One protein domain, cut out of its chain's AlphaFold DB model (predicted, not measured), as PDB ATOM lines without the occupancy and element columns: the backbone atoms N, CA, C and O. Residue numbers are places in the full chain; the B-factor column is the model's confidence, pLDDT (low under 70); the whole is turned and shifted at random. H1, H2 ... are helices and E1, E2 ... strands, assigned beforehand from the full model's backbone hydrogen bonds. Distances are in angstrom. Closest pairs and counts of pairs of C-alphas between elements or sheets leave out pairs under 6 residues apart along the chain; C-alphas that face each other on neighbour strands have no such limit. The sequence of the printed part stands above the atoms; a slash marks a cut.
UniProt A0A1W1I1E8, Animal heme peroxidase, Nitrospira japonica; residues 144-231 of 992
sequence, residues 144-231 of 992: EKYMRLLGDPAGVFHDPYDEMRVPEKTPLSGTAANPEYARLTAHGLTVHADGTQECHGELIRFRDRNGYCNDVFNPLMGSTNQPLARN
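This is residues 144 to 231 of the 992 residues of the protein "Animal heme peroxidase" of Nitrospira japonica (UniProt A0A1W1I1E8). With little regular structure, the domain is mostly loops: H2, the hairpin E1 and E2, and H3 cluster toward one end, and H1 lies far off toward the other. Printed are 88 residues, with named elements in the order H1 H2 E1 E2 H3 holding 26; the class is mixed, the sheet, E1 - E2, antiparallel. It is only just compact, close to loose: radius of gyration of the C-alphas 14.4 A, spans 41 by 29 by 28 A.

H1, residues 144 to 150, is apart from H2, residues 179 to 187. E1, residues 189 to 191, and E2, residues 197 to 199, form a hairpin, with N 190 and O 198 within hydrogen-bond range at 2.9 A. H2 touches H3, residues 201 to 204; the closest C-alphas, of His 187 and Glu 202, are 6.1 A apart. In H1 and H2 every O i to N i+4 pair is within hydrogen-bond range; H3 is too short for one.

H1 begins at C-alpha 144 (376.648, 454.364, 400.940) and spans 10.0 A, H2 12.5 A. H3 ends at C-alpha 204 (361.814, 477.248, 388.548).

The printed part has no cut. H1 to H2 is a long link. Residues 150 to 159 and 171 to 175 have pLDDT under 70.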
ATOM      1  N   GLU A 144     376.243 454.701 399.565       89.62
ATOM      2  CA  GLU A 144     376.648 454.364 400.940       89.62
ATOM      3  C   GLU A 144     375.675 454.950 401.975       89.62
ATOM      4  O   GLU A 144     375.262 454.251 402.904       89.62
ATOM      5  N   LYS A 145     375.291 456.225 401.810       84.88
ATOM      6  CA  LYS A 145     374.344 456.905 402.706       84.88
ATOM      7  C   LYS A 145     372.991 456.189 402.677       84.88
ATOM      8  O   LYS A 145     372.446 455.883 403.736       84.88
ATOM      9  N   TYR A 146     372.498 455.850 401.484       82.62
ATOM     10  CA  TYR A 146     371.253 455.103 401.301       82.62
ATOM     11  C   TYR A 146     371.276 453.738 402.010       82.62
ATOM     12  O   TYR A 146     370.382 453.436 402.800       82.62
ATOM     13  N   MET A 147     372.333 452.944 401.815       82.44
ATOM     14  CA  MET A 147     372.465 451.620 402.437       82.44
ATOM     15  C   MET A 147     372.555 451.677 403.964       82.44
ATOM     16  O   MET A 147     371.997 450.821 404.649       82.44
ATOM     17  N   ARG A 148     373.242 452.683 404.517       82.81
ATOM     18  CA  ARG A 148     373.308 452.886 405.972       82.81
ATOM     19  C   ARG A 148     371.944 453.238 406.560       82.81
ATOM     20  O   ARG A 148     371.621 452.740 407.631       82.81
ATOM     21  N   LEU A 149     371.154 454.039 405.845       73.62
ATOM     22  CA  LEU A 149     369.802 454.421 406.257       73.62
ATOM     23  C   LEU A 149     368.816 453.254 406.177       73.62
ATOM     24  O   LEU A 149     368.028 453.077 407.095       73.62
ATOM     25  N   LEU A 150     368.891 452.408 405.143       69.88
ATOM     26  CA  LEU A 150     368.072 451.190 405.074       69.88
ATOM     27  C   LEU A 150     368.311 450.238 406.260       69.88
ATOM     28  O   LEU A 150     367.409 449.492 406.634       69.88
ATOM     29  N   GLY A 151     369.518 450.244 406.833       63.34
ATOM     30  CA  GLY A 151     369.875 449.440 408.003       63.34
ATOM     31  C   GLY A 151     369.519 450.070 409.355       63.34
ATOM     32  O   GLY A 151     369.720 449.414 410.378       63.34
ATOM     33  N   ASP A 152     369.019 451.309 409.382       64.62
ATOM     34  CA  ASP A 152     368.689 452.049 410.601       64.62
ATOM     35  C   ASP A 152     367.166 452.270 410.720       64.62
ATOM     36  O   ASP A 152     366.609 453.100 410.001       64.62
ATOM     37  N   PRO A 153     366.471 451.596 411.658       53.56
ATOM     38  CA  PRO A 153     365.035 451.787 411.896       53.56
ATOM     39  C   PRO A 153     364.639 453.212 412.318       53.56
ATOM     40  O   PRO A 153     363.455 453.546 412.299       53.56
ATOM     41  N   ALA A 154     365.598 454.034 412.757       51.12
ATOM     42  CA  ALA A 154     365.403 455.442 413.103       51.12
ATOM     43  C   ALA A 154     365.977 456.402 412.043       51.12
ATOM     44  O   ALA A 154     365.883 457.623 412.208       51.12
ATOM     45  N   GLY A 155     366.581 455.869 410.978       52.56
ATOM     46  CA  GLY A 155     367.242 456.640 409.938       52.56
ATOM     47  C   GLY A 155     366.231 457.359 409.055       52.56
ATOM     48  O   GLY A 155     365.439 456.716 408.371       52.56
ATOM     49  N   VAL A 156     366.295 458.691 409.032       49.53
ATOM     50  CA  VAL A 156     365.494 459.532 408.135       49.53
ATOM     51  C   VAL A 156     366.356 459.974 406.956       49.53
ATOM     52  O   VAL A 156     367.421 460.564 407.128       49.53
ATOM     53  N   PHE A 157     365.892 459.687 405.745       56.53
ATOM     54  CA  PHE A 157     366.501 460.156 404.510       56.53
ATOM     55  C   PHE A 157     366.046 461.593 404.304       56.53
ATOM     56  O   PHE A 157     364.856 461.848 404.110       56.53
ATOM     57  N   HIS A 158     366.992 462.522 404.359       57.03
ATOM     58  CA  HIS A 158     366.744 463.921 404.059       57.03
ATOM     59  C   HIS A 158     367.322 464.229 402.680       57.03
ATOM     60  O   HIS A 158     368.531 464.248 402.487       57.03
ATOM     61  N   ASP A 159     366.420 464.428 401.726       63.16
ATOM     62  CA  ASP A 159     366.647 465.274 400.559       63.16
ATOM     63  C   ASP A 159     366.828 466.716 401.086       63.16
ATOM     64  O   ASP A 159     365.989 467.136 401.899       63.16
ATOM     65  N   PRO A 160     367.924 467.440 400.760       77.38
ATOM     66  CA  PRO A 160     368.816 467.280 399.594       77.38
ATOM     67  C   PRO A 160     370.119 466.482 399.768       77.38
ATOM     68  O   PRO A 160     370.662 466.324 400.859       77.38
ATOM     69  N   TYR A 161     370.664 466.037 398.628       84.50
ATOM     70  CA  TYR A 161     371.937 465.328 398.481       84.50
ATOM     71  C   TYR A 161     373.105 466.309 398.274       84.50
ATOM     72  O   TYR A 161     373.102 467.099 397.327       84.50
ATOM     73  N   ASP A 162     374.166 466.210 399.083       89.38
ATOM     74  CA  ASP A 162     375.388 467.014 398.887       89.38
ATOM     75  C   ASP A 162     376.003 466.791 397.497       89.38
ATOM     76  O   ASP A 162     376.480 467.723 396.852       89.38
ATOM     77  N   GLU A 163     375.957 465.545 397.028       91.31
ATOM     78  CA  GLU A 163     376.482 465.095 395.743       91.31
ATOM     79  C   GLU A 163     375.692 465.649 394.542       91.31
ATOM     80  O   GLU A 163     376.192 465.611 393.420       91.31
ATOM     81  N   MET A 164     374.481 466.180 394.761       93.88
ATOM     82  CA  MET A 164     373.627 466.768 393.716       93.88
ATOM     83  C   MET A 164     373.675 468.302 393.685       93.88
ATOM     84  O   MET A 164     372.838 468.953 393.053       93.88
ATOM     85  N   ARG A 165     374.672 468.897 394.341       94.94
ATOM     86  CA  ARG A 165     374.977 470.327 394.238       94.94
ATOM     87  C   ARG A 165     375.758 470.607 392.960       94.94
ATOM     88  O   ARG A 165     376.653 469.853 392.585       94.94
ATOM     89  N   VAL A 166     375.481 471.732 392.311       94.88
ATOM     90  CA  VAL A 166     376.292 472.211 391.190       94.88
ATOM     91  C   VAL A 166     377.649 472.669 391.732       94.88
ATOM     92  O   VAL A 166     377.689 473.563 392.583       94.88
ATOM     93  N   PRO A 167     378.769 472.089 391.267       92.00
ATOM     94  CA  PRO A 167     380.081 472.427 391.797       92.00
ATOM     95  C   PRO A 167     380.570 473.772 391.247       92.00
ATOM     96  O   PRO A 167     380.414 474.053 390.060       92.00
ATOM     97  N   GLU A 168     381.247 474.573 392.078       90.62
ATOM     98  CA  GLU A 168     381.836 475.865 391.666       90.62
ATOM     99  C   GLU A 168     382.964 475.718 390.640       90.62
ATOM    100  O   GLU A 168     383.286 476.647 389.895       90.62
ATOM    101  N   LYS A 169     383.598 474.545 390.616       87.44
ATOM    102  CA  LYS A 169     384.695 474.199 389.715       87.44
ATOM    103  C   LYS A 169     384.291 473.043 388.822       87.44
ATOM    104  O   LYS A 169     383.529 472.171 389.230       87.44
ATOM    105  N   THR A 170     384.819 473.016 387.604       76.94
ATOM    106  CA  THR A 170     384.524 471.926 386.669       76.94
ATOM    107  C   THR A 170     385.011 470.588 387.249       76.94
ATOM    108  O   THR A 170     386.183 470.522 387.649       76.94
ATOM    109  N   PRO A 171     384.194 469.519 387.232       60.16
ATOM    110  CA  PRO A 171     384.581 468.210 387.769       60.16
ATOM    111  C   PRO A 171     385.841 467.624 387.113       60.16
ATOM    112  O   PRO A 171     386.663 467.015 387.783       60.16
ATOM    113  N   LEU A 172     386.028 467.863 385.809       53.47
ATOM    114  CA  LEU A 172     387.102 467.263 385.008       53.47
ATOM    115  C   LEU A 172     388.489 467.900 385.213       53.47
ATOM    116  O   LEU A 172     389.492 467.239 384.967       53.47
ATOM    117  N   SER A 173     388.570 469.167 385.637       48.16
ATOM    118  CA  SER A 173     389.861 469.859 385.837       48.16
ATOM    119  C   SER A 173     390.171 470.181 387.299       48.16
ATOM    120  O   SER A 173     391.308 470.543 387.607       48.16
ATOM    121  N   GLY A 174     389.167 470.137 388.189       58.81
ATOM    122  CA  GLY A 174     389.267 470.486 389.614       58.81
ATOM    123  C   GLY A 174     389.755 471.914 389.921       58.81
ATOM    124  O   GLY A 174     389.864 472.301 391.085       58.81
ATOM    125  N   THR A 175     390.068 472.711 388.897       65.94
ATOM    126  CA  THR A 175     390.830 473.962 389.015       65.94
ATOM    127  C   THR A 175     390.178 475.115 388.261       65.94
ATOM    128  O   THR A 175     390.220 476.239 388.762       65.94
ATOM    129  N   ALA A 176     389.525 474.858 387.124       79.94
ATOM    130  CA  ALA A 176     388.783 475.872 386.378       79.94
ATOM    131  C   ALA A 176     387.400 476.145 386.993       79.94
ATOM    132  O   ALA A 176     386.731 475.224 387.467       79.94
ATOM    133  N   ALA A 177     386.967 477.409 386.952       86.44
ATOM    134  CA  ALA A 177     385.620 477.816 387.347       86.44
ATOM    135  C   ALA A 177     384.563 477.128 386.470       86.44
ATOM    136  O   ALA A 177     384.752 476.995 385.260       86.44
ATOM    137  N   ASN A 178     383.460 476.694 387.077       90.56
ATOM    138  CA  ASN A 178     382.340 476.094 386.366       90.56
ATOM    139  C   ASN A 178     381.438 477.198 385.775       90.56
ATOM    140  O   ASN A 178     380.799 477.923 386.545       90.56
ATOM    141  N   PRO A 179     381.347 477.342 384.439       90.88
ATOM    142  CA  PRO A 179     380.505 478.367 383.823       90.88
ATOM    143  C   PRO A 179     379.016 478.168 384.130       90.88
ATOM    144  O   PRO A 179     378.298 479.151 384.305       90.88
ATOM    145  N   GLU A 180     378.558 476.921 384.274       93.00
ATOM    146  CA  GLU A 180     377.160 476.627 384.599       93.00
ATOM    147  C   GLU A 180     376.816 477.048 386.031       93.00
ATOM    148  O   GLU A 180     375.739 477.588 386.255       93.00
ATOM    149  N   TYR A 181     377.745 476.923 386.985       94.88
ATOM    150  CA  TYR A 181     377.541 477.449 388.339       94.88
ATOM    151  C   TYR A 181     377.314 478.965 388.317       94.88
ATOM    152  O   TYR A 181     376.318 479.452 388.843       94.88
ATOM    153  N   ALA A 182     378.187 479.711 387.629       94.12
ATOM    154  CA  ALA A 182     378.056 481.162 387.510       94.12
ATOM    155  C   ALA A 182     376.751 481.575 386.807       94.12
ATOM    156  O   ALA A 182     376.085 482.510 387.256       94.12
ATOM    157  N   ARG A 183     376.365 480.864 385.736       94.88
ATOM    158  CA  ARG A 183     375.091 481.077 385.034       94.88
ATOM    159  C   ARG A 183     373.912 480.866 385.979       94.88
ATOM    160  O   ARG A 183     373.067 481.744 386.102       94.88
ATOM    161  N   LEU A 184     373.856 479.727 386.661       96.50
ATOM    162  CA  LEU A 184     372.743 479.392 387.543       96.50
ATOM    163  C   LEU A 184     372.639 480.383 388.711       96.50
ATOM    164  O   LEU A 184     371.548 480.881 388.981       96.50
ATOM    165  N   THR A 185     373.750 480.772 389.345       96.06
ATOM    166  CA  THR A 185     373.740 481.796 390.409       96.06
ATOM    167  C   THR A 185     373.230 483.145 389.904       96.06
ATOM    168  O   THR A 185     372.455 483.802 390.595       96.06
ATOM    169  N   ALA A 186     373.581 483.543 388.678       94.88
ATOM    170  CA  ALA A 186     373.065 484.772 388.072       94.88
ATOM    171  C   ALA A 186     371.550 484.726 387.780       94.88
ATOM    172  O   ALA A 186     370.932 485.779 387.626       94.88
ATOM    173  N   HIS A 187     370.955 483.531 387.710       92.56
ATOM    174  CA  HIS A 187     369.559 483.317 387.321       92.56
ATOM    175  C   HIS A 187     368.650 482.779 388.435       92.56
ATOM    176  O   HIS A 187     367.467 482.560 388.180       92.56
ATOM    177  N   GLY A 188     369.159 482.629 389.663       94.88
ATOM    178  CA  GLY A 188     368.339 482.291 390.832       94.88
ATOM    179  C   GLY A 188     368.795 481.078 391.641       94.88
ATOM    180  O   GLY A 188     368.037 480.620 392.489       94.88
ATOM    181  N   LEU A 189     369.997 480.541 391.413       97.31
ATOM    182  CA  LEU A 189     370.575 479.530 392.301       97.31
ATOM    183  C   LEU A 189     371.101 480.206 393.571       97.31
ATOM    184  O   LEU A 189     372.140 480.872 393.550       97.31
ATOM    185  N   THR A 190     370.389 480.010 394.674       96.75
ATOM    186  CA  THR A 190     370.797 480.468 396.003       96.75
ATOM    187  C   THR A 190     371.703 479.422 396.636       96.75
ATOM    188  O   THR A 190     371.383 478.236 396.626       96.75
ATOM    189  N   VAL A 191     372.824 479.867 397.203       95.38
ATOM    190  CA  VAL A 191     373.777 479.023 397.932       95.38
ATOM    191  C   VAL A 191     373.812 479.500 399.376       95.38
ATOM    192  O   VAL A 191     374.167 480.649 399.650       95.38
ATOM    193  N   HIS A 192     373.413 478.632 400.298       93.62
ATOM    194  CA  HIS A 192     373.359 478.941 401.723       93.62
ATOM    195  C   HIS A 192     374.722 478.744 402.395       93.62
ATOM    196  O   HIS A 192     375.654 478.176 401.825       93.62
ATOM    197  N   ALA A 193     374.856 479.213 403.639       91.12
ATOM    198  CA  ALA A 193     376.122 479.165 404.377       91.12
ATOM    199  C   ALA A 193     376.628 477.736 404.663       91.12
ATOM    200  O   ALA A 193     377.829 477.535 404.829       91.12
ATOM    201  N   ASP A 194     375.728 476.753 404.715       88.62
ATOM    202  CA  ASP A 194     376.041 475.325 404.857       88.62
ATOM    203  C   ASP A 194     376.327 474.628 403.508       88.62
ATOM    204  O   ASP A 194     376.591 473.424 403.449       88.62
ATOM    205  N   GLY A 195     376.304 475.393 402.414       88.44
ATOM    206  CA  GLY A 195     376.516 474.923 401.053       88.44
ATOM    207  C   GLY A 195     375.286 474.288 400.408       88.44
ATOM    208  O   GLY A 195     375.408 473.821 399.276       88.44
ATOM    209  N   THR A 196     374.129 474.247 401.079       91.25
ATOM    210  CA  THR A 196     372.875 473.824 400.442       91.25
ATOM    211  C   THR A 196     372.513 474.771 399.300       91.25
ATOM    212  O   THR A 196     372.861 475.955 399.312       91.25
ATOM    213  N   GLN A 197     371.869 474.222 398.272       95.50
ATOM    214  CA  GLN A 197     371.546 474.938 397.047       95.50
ATOM    215  C   GLN A 197     370.054 474.848 396.763       95.50
ATOM    216  O   GLN A 197     369.472 473.772 396.858       95.50
ATOM    217  N   GLU A 198     369.458 475.973 396.387       96.31
ATOM    218  CA  GLU A 198     368.043 476.054 396.038       96.31
ATOM    219  C   GLU A 198     367.861 476.841 394.745       96.31
ATOM    220  O   GLU A 198     368.429 477.924 394.577       96.31
ATOM    221  N   CYS A 199     367.044 476.315 393.838       96.75
ATOM    222  CA  CYS A 199     366.687 477.001 392.605       96.75
ATOM    223  C   CYS A 199     365.455 477.881 392.822       96.75
ATOM    224  O   CYS A 199     364.390 477.390 393.187       96.75
ATOM    225  N   HIS A 200     365.591 479.174 392.539       95.44
ATOM    226  CA  HIS A 200     364.541 480.190 392.614       95.44
ATOM    227  C   HIS A 200     364.418 480.936 391.277       95.44
ATOM    228  O   HIS A 200     365.178 480.698 390.336       95.44
ATOM    229  N   GLY A 201     363.478 481.881 391.190       92.69
ATOM    230  CA  GLY A 201     363.400 482.812 390.063       92.69
ATOM    231  C   GLY A 201     363.165 482.114 388.721       92.69
ATOM    232  O   GLY A 201     362.338 481.212 388.604       92.69
ATOM    233  N   GLU A 202     363.894 482.512 387.682       90.62
ATOM    234  CA  GLU A 202     363.701 481.953 386.338       90.62
ATOM    235  C   GLU A 202     364.010 480.446 386.261       90.62
ATOM    236  O   GLU A 202     363.426 479.755 385.425       90.62
ATOM    237  N   LEU A 203     364.841 479.907 387.165       95.00
ATOM    238  CA  LEU A 203     365.203 478.482 387.193       95.00
ATOM    239  C   LEU A 203     364.032 477.557 387.551       95.00
ATOM    240  O   LEU A 203     364.065 476.375 387.218       95.00
ATOM    241  N   ILE A 204     362.984 478.068 388.207       94.06
ATOM    242  CA  ILE A 204     361.814 477.248 388.548       94.06
ATOM    243  C   ILE A 204     360.763 477.216 387.437       94.06
ATOM    244  O   ILE A 204     359.886 476.359 387.466       94.06
ATOM    245  N   ARG A 205     360.824 478.102 386.439       91.56
ATOM    246  CA  ARG A 205     359.708 478.283 385.495       91.56
ATOM    247  C   ARG A 205     359.664 477.241 384.384       91.56
ATOM    248  O   ARG A 205     358.588 476.761 384.043       91.56
ATOM    249  N   PHE A 206     360.818 476.906 383.816       94.25
ATOM    250  CA  PHE A 206     360.919 476.101 382.598       94.25
ATOM    251  C   PHE A 206     361.977 475.009 382.737       94.25
ATOM    252  O   PHE A 206     362.767 475.008 383.681       94.25
ATOM    253  N   ARG A 207     361.992 474.072 381.786       96.31
ATOM    254  CA  ARG A 207     363.036 473.049 381.706       96.31
ATOM    255  C   ARG A 207     364.352 473.713 381.297       96.31
ATOM    256  O   ARG A 207     364.445 474.274 380.207       96.31
ATOM    257  N   ASP A 208     365.365 473.657 382.158       96.62
ATOM    258  CA  ASP A 208     366.691 474.192 381.836       96.62
ATOM    259  C   ASP A 208     367.305 473.445 380.641       96.62
ATOM    260  O   ASP A 208     367.121 472.239 380.476       96.62
ATOM    261  N   ARG A 209     368.058 474.163 379.801       92.94
ATOM    262  CA  ARG A 209     368.703 473.604 378.599       92.94
ATOM    263  C   ARG A 209     369.641 472.424 378.885       92.94
ATOM    264  O   ARG A 209     369.782 471.564 378.031       92.94
ATOM    265  N   ASN A 210     370.261 472.376 380.063       95.06
ATOM    266  CA  ASN A 210     371.181 471.319 380.482       95.06
ATOM    267  C   ASN A 210     370.528 470.356 381.493       95.06
ATOM    268  O   ASN A 210     371.213 469.488 382.033       95.06
ATOM    269  N   GLY A 211     369.234 470.521 381.783       96.75
ATOM    270  CA  GLY A 211     368.489 469.702 382.741       96.75
ATOM    271  C   GLY A 211     368.705 470.060 384.218       96.75
ATOM    272  O   GLY A 211     368.259 469.304 385.080       96.75
ATOM    273  N   TYR A 212     369.367 471.182 384.529       97.25
ATOM    274  CA  TYR A 212     369.509 471.653 385.912       97.25
ATOM    275  C   TYR A 212     368.165 472.073 386.522       97.25
ATOM    276  O   TYR A 212     367.240 472.466 385.810       97.25
ATOM    277  N   CYS A 213     368.075 472.060 387.855       96.88
ATOM    278  CA  CYS A 213     366.939 472.615 388.606       96.88
ATOM    279  C   CYS A 213     365.563 472.012 388.254       96.88
ATOM    280  O   CYS A 213     364.520 472.633 388.499       96.88
ATOM    281  N   ASN A 214     365.533 470.798 387.687       96.69
ATOM    282  CA  ASN A 214     364.297 470.022 387.669       96.69
ATOM    283  C   ASN A 214     363.922 469.680 389.113       96.69
ATOM    284  O   ASN A 214     362.869 470.100 389.566       96.69
ATOM    285  N   ASP A 215     364.833 469.077 389.875       95.44
ATOM    286  CA  ASP A 215     364.713 469.087 391.328       95.44
ATOM    287  C   ASP A 215     365.284 470.402 391.883       95.44
ATOM    288  O   ASP A 215     366.457 470.727 391.674       95.44
ATOM    289  N   VAL A 216     364.442 471.191 392.553       95.44
ATOM    290  CA  VAL A 216     364.812 472.544 393.010       95.44
ATOM    291  C   VAL A 216     365.745 472.547 394.223       95.44
ATOM    292  O   VAL A 216     366.329 473.589 394.512       95.44
ATOM    293  N   PHE A 217     365.898 471.411 394.910       94.88
ATOM    294  CA  PHE A 217     366.808 471.228 396.047       94.88
ATOM    295  C   PHE A 217     368.075 470.448 395.653       94.88
ATOM    296  O   PHE A 217     369.099 470.523 396.331       94.88
ATOM    297  N   ASN A 218     368.028 469.733 394.526       95.19
ATOM    298  CA  ASN A 218     369.113 468.927 393.970       95.19
ATOM    299  C   ASN A 218     369.427 469.360 392.534       95.19
ATOM    300  O   ASN A 218     369.196 468.602 391.584       95.19
ATOM    301  N   PRO A 219     369.963 470.577 392.349       96.56
ATOM    302  CA  PRO A 219     370.041 471.229 391.048       96.56
ATOM    303  C   PRO A 219     370.802 470.437 389.982       96.56
ATOM    304  O   PRO A 219     370.499 470.601 388.805       96.56
ATOM    305  N   LEU A 220     371.775 469.600 390.357       96.12
ATOM    306  CA  LEU A 220     372.581 468.798 389.428       96.12
ATOM    307  C   LEU A 220     371.849 467.545 388.905       96.12
ATOM    308  O   LEU A 220     372.250 466.984 387.881       96.12
ATOM    309  N   MET A 221     370.807 467.077 389.594       95.75
ATOM    310  CA  MET A 221     370.168 465.791 389.310       95.75
ATOM    311  C   MET A 221     369.590 465.741 387.887       95.75
ATOM    312  O   MET A 221     368.950 466.683 387.428       95.75
ATOM    313  N   GLY A 222     369.833 464.632 387.180       95.44
ATOM    314  CA  GLY A 222     369.337 464.394 385.819       95.44
ATOM    315  C   GLY A 222     369.897 465.316 384.726       95.44
ATOM    316  O   GLY A 222     369.500 465.185 383.568       95.44
ATOM    317  N   SER A 223     370.819 466.224 385.062       96.94
ATOM    318  CA  SER A 223     371.480 467.098 384.090       96.94
ATOM    319  C   SER A 223     372.425 466.334 383.151       96.94
ATOM    320  O   SER A 223     372.790 465.176 383.379       96.94
ATOM    321  N   THR A 224     372.850 466.990 382.078       95.31
ATOM    322  CA  THR A 224     373.856 466.452 381.157       95.31
ATOM    323  C   THR A 224     375.192 466.188 381.869       95.31
ATOM    324  O   THR A 224     375.615 466.942 382.746       95.31
ATOM    325  N   ASN A 225     375.904 465.137 381.454       93.69
ATOM    326  CA  ASN A 225     377.175 464.646 382.010       93.69
ATOM    327  C   ASN A 225     377.096 464.026 383.417       93.69
ATOM    328  O   ASN A 225     378.132 463.881 384.070       93.69
ATOM    329  N   GLN A 226     375.914 463.607 383.882       93.81
ATOM    330  CA  GLN A 226     375.806 462.825 385.117       93.81
ATOM    331  C   GLN A 226     376.237 461.363 384.914       93.81
ATOM    332  O   GLN A 226     375.920 460.772 383.875       93.81
ATOM    333  N   PRO A 227     376.931 460.742 385.888       94.44
ATOM    334  CA  PRO A 227     377.299 459.334 385.803       94.44
ATOM    335  C   PRO A 227     376.043 458.459 385.808       94.44
ATOM    336  O   PRO A 227     375.159 458.624 386.651       94.44
ATOM    337  N   LEU A 228     375.966 457.528 384.858       95.94
ATOM    338  CA  LEU A 228     374.857 456.583 384.759       95.94
ATOM    339  C   LEU A 228     374.806 455.693 386.005       95.94
ATOM    340  O   LEU A 228     375.840 455.302 386.551       95.94
ATOM    341  N   ALA A 229     373.596 455.390 386.466       95.62
ATOM    342  CA  ALA A 229     373.347 454.541 387.626       95.62
ATOM    343  C   ALA A 229     373.477 453.046 387.264       95.62
ATOM    344  O   ALA A 229     373.871 452.681 386.151       95.62
ATOM    345  N   ARG A 230     373.112 452.164 388.196       96.06
ATOM    346  CA  ARG A 230     372.910 450.730 387.970       96.06
ATOM    347  C   ARG A 230     371.678 450.211 388.698       96.06
ATOM    348  O   ARG A 230     371.255 450.750 389.720       96.06
ATOM    349  N   ASN A 231     371.124 449.124 388.176       94.88
ATOM    350  CA  ASN A 231     370.077 448.338 388.827       94.88
ATOM    351  C   ASN A 231     370.555 446.991 389.362       94.88
ATOM    352  O   ASN A 231     369.777 446.251 389.958       94.88
TER     353      ASN A 231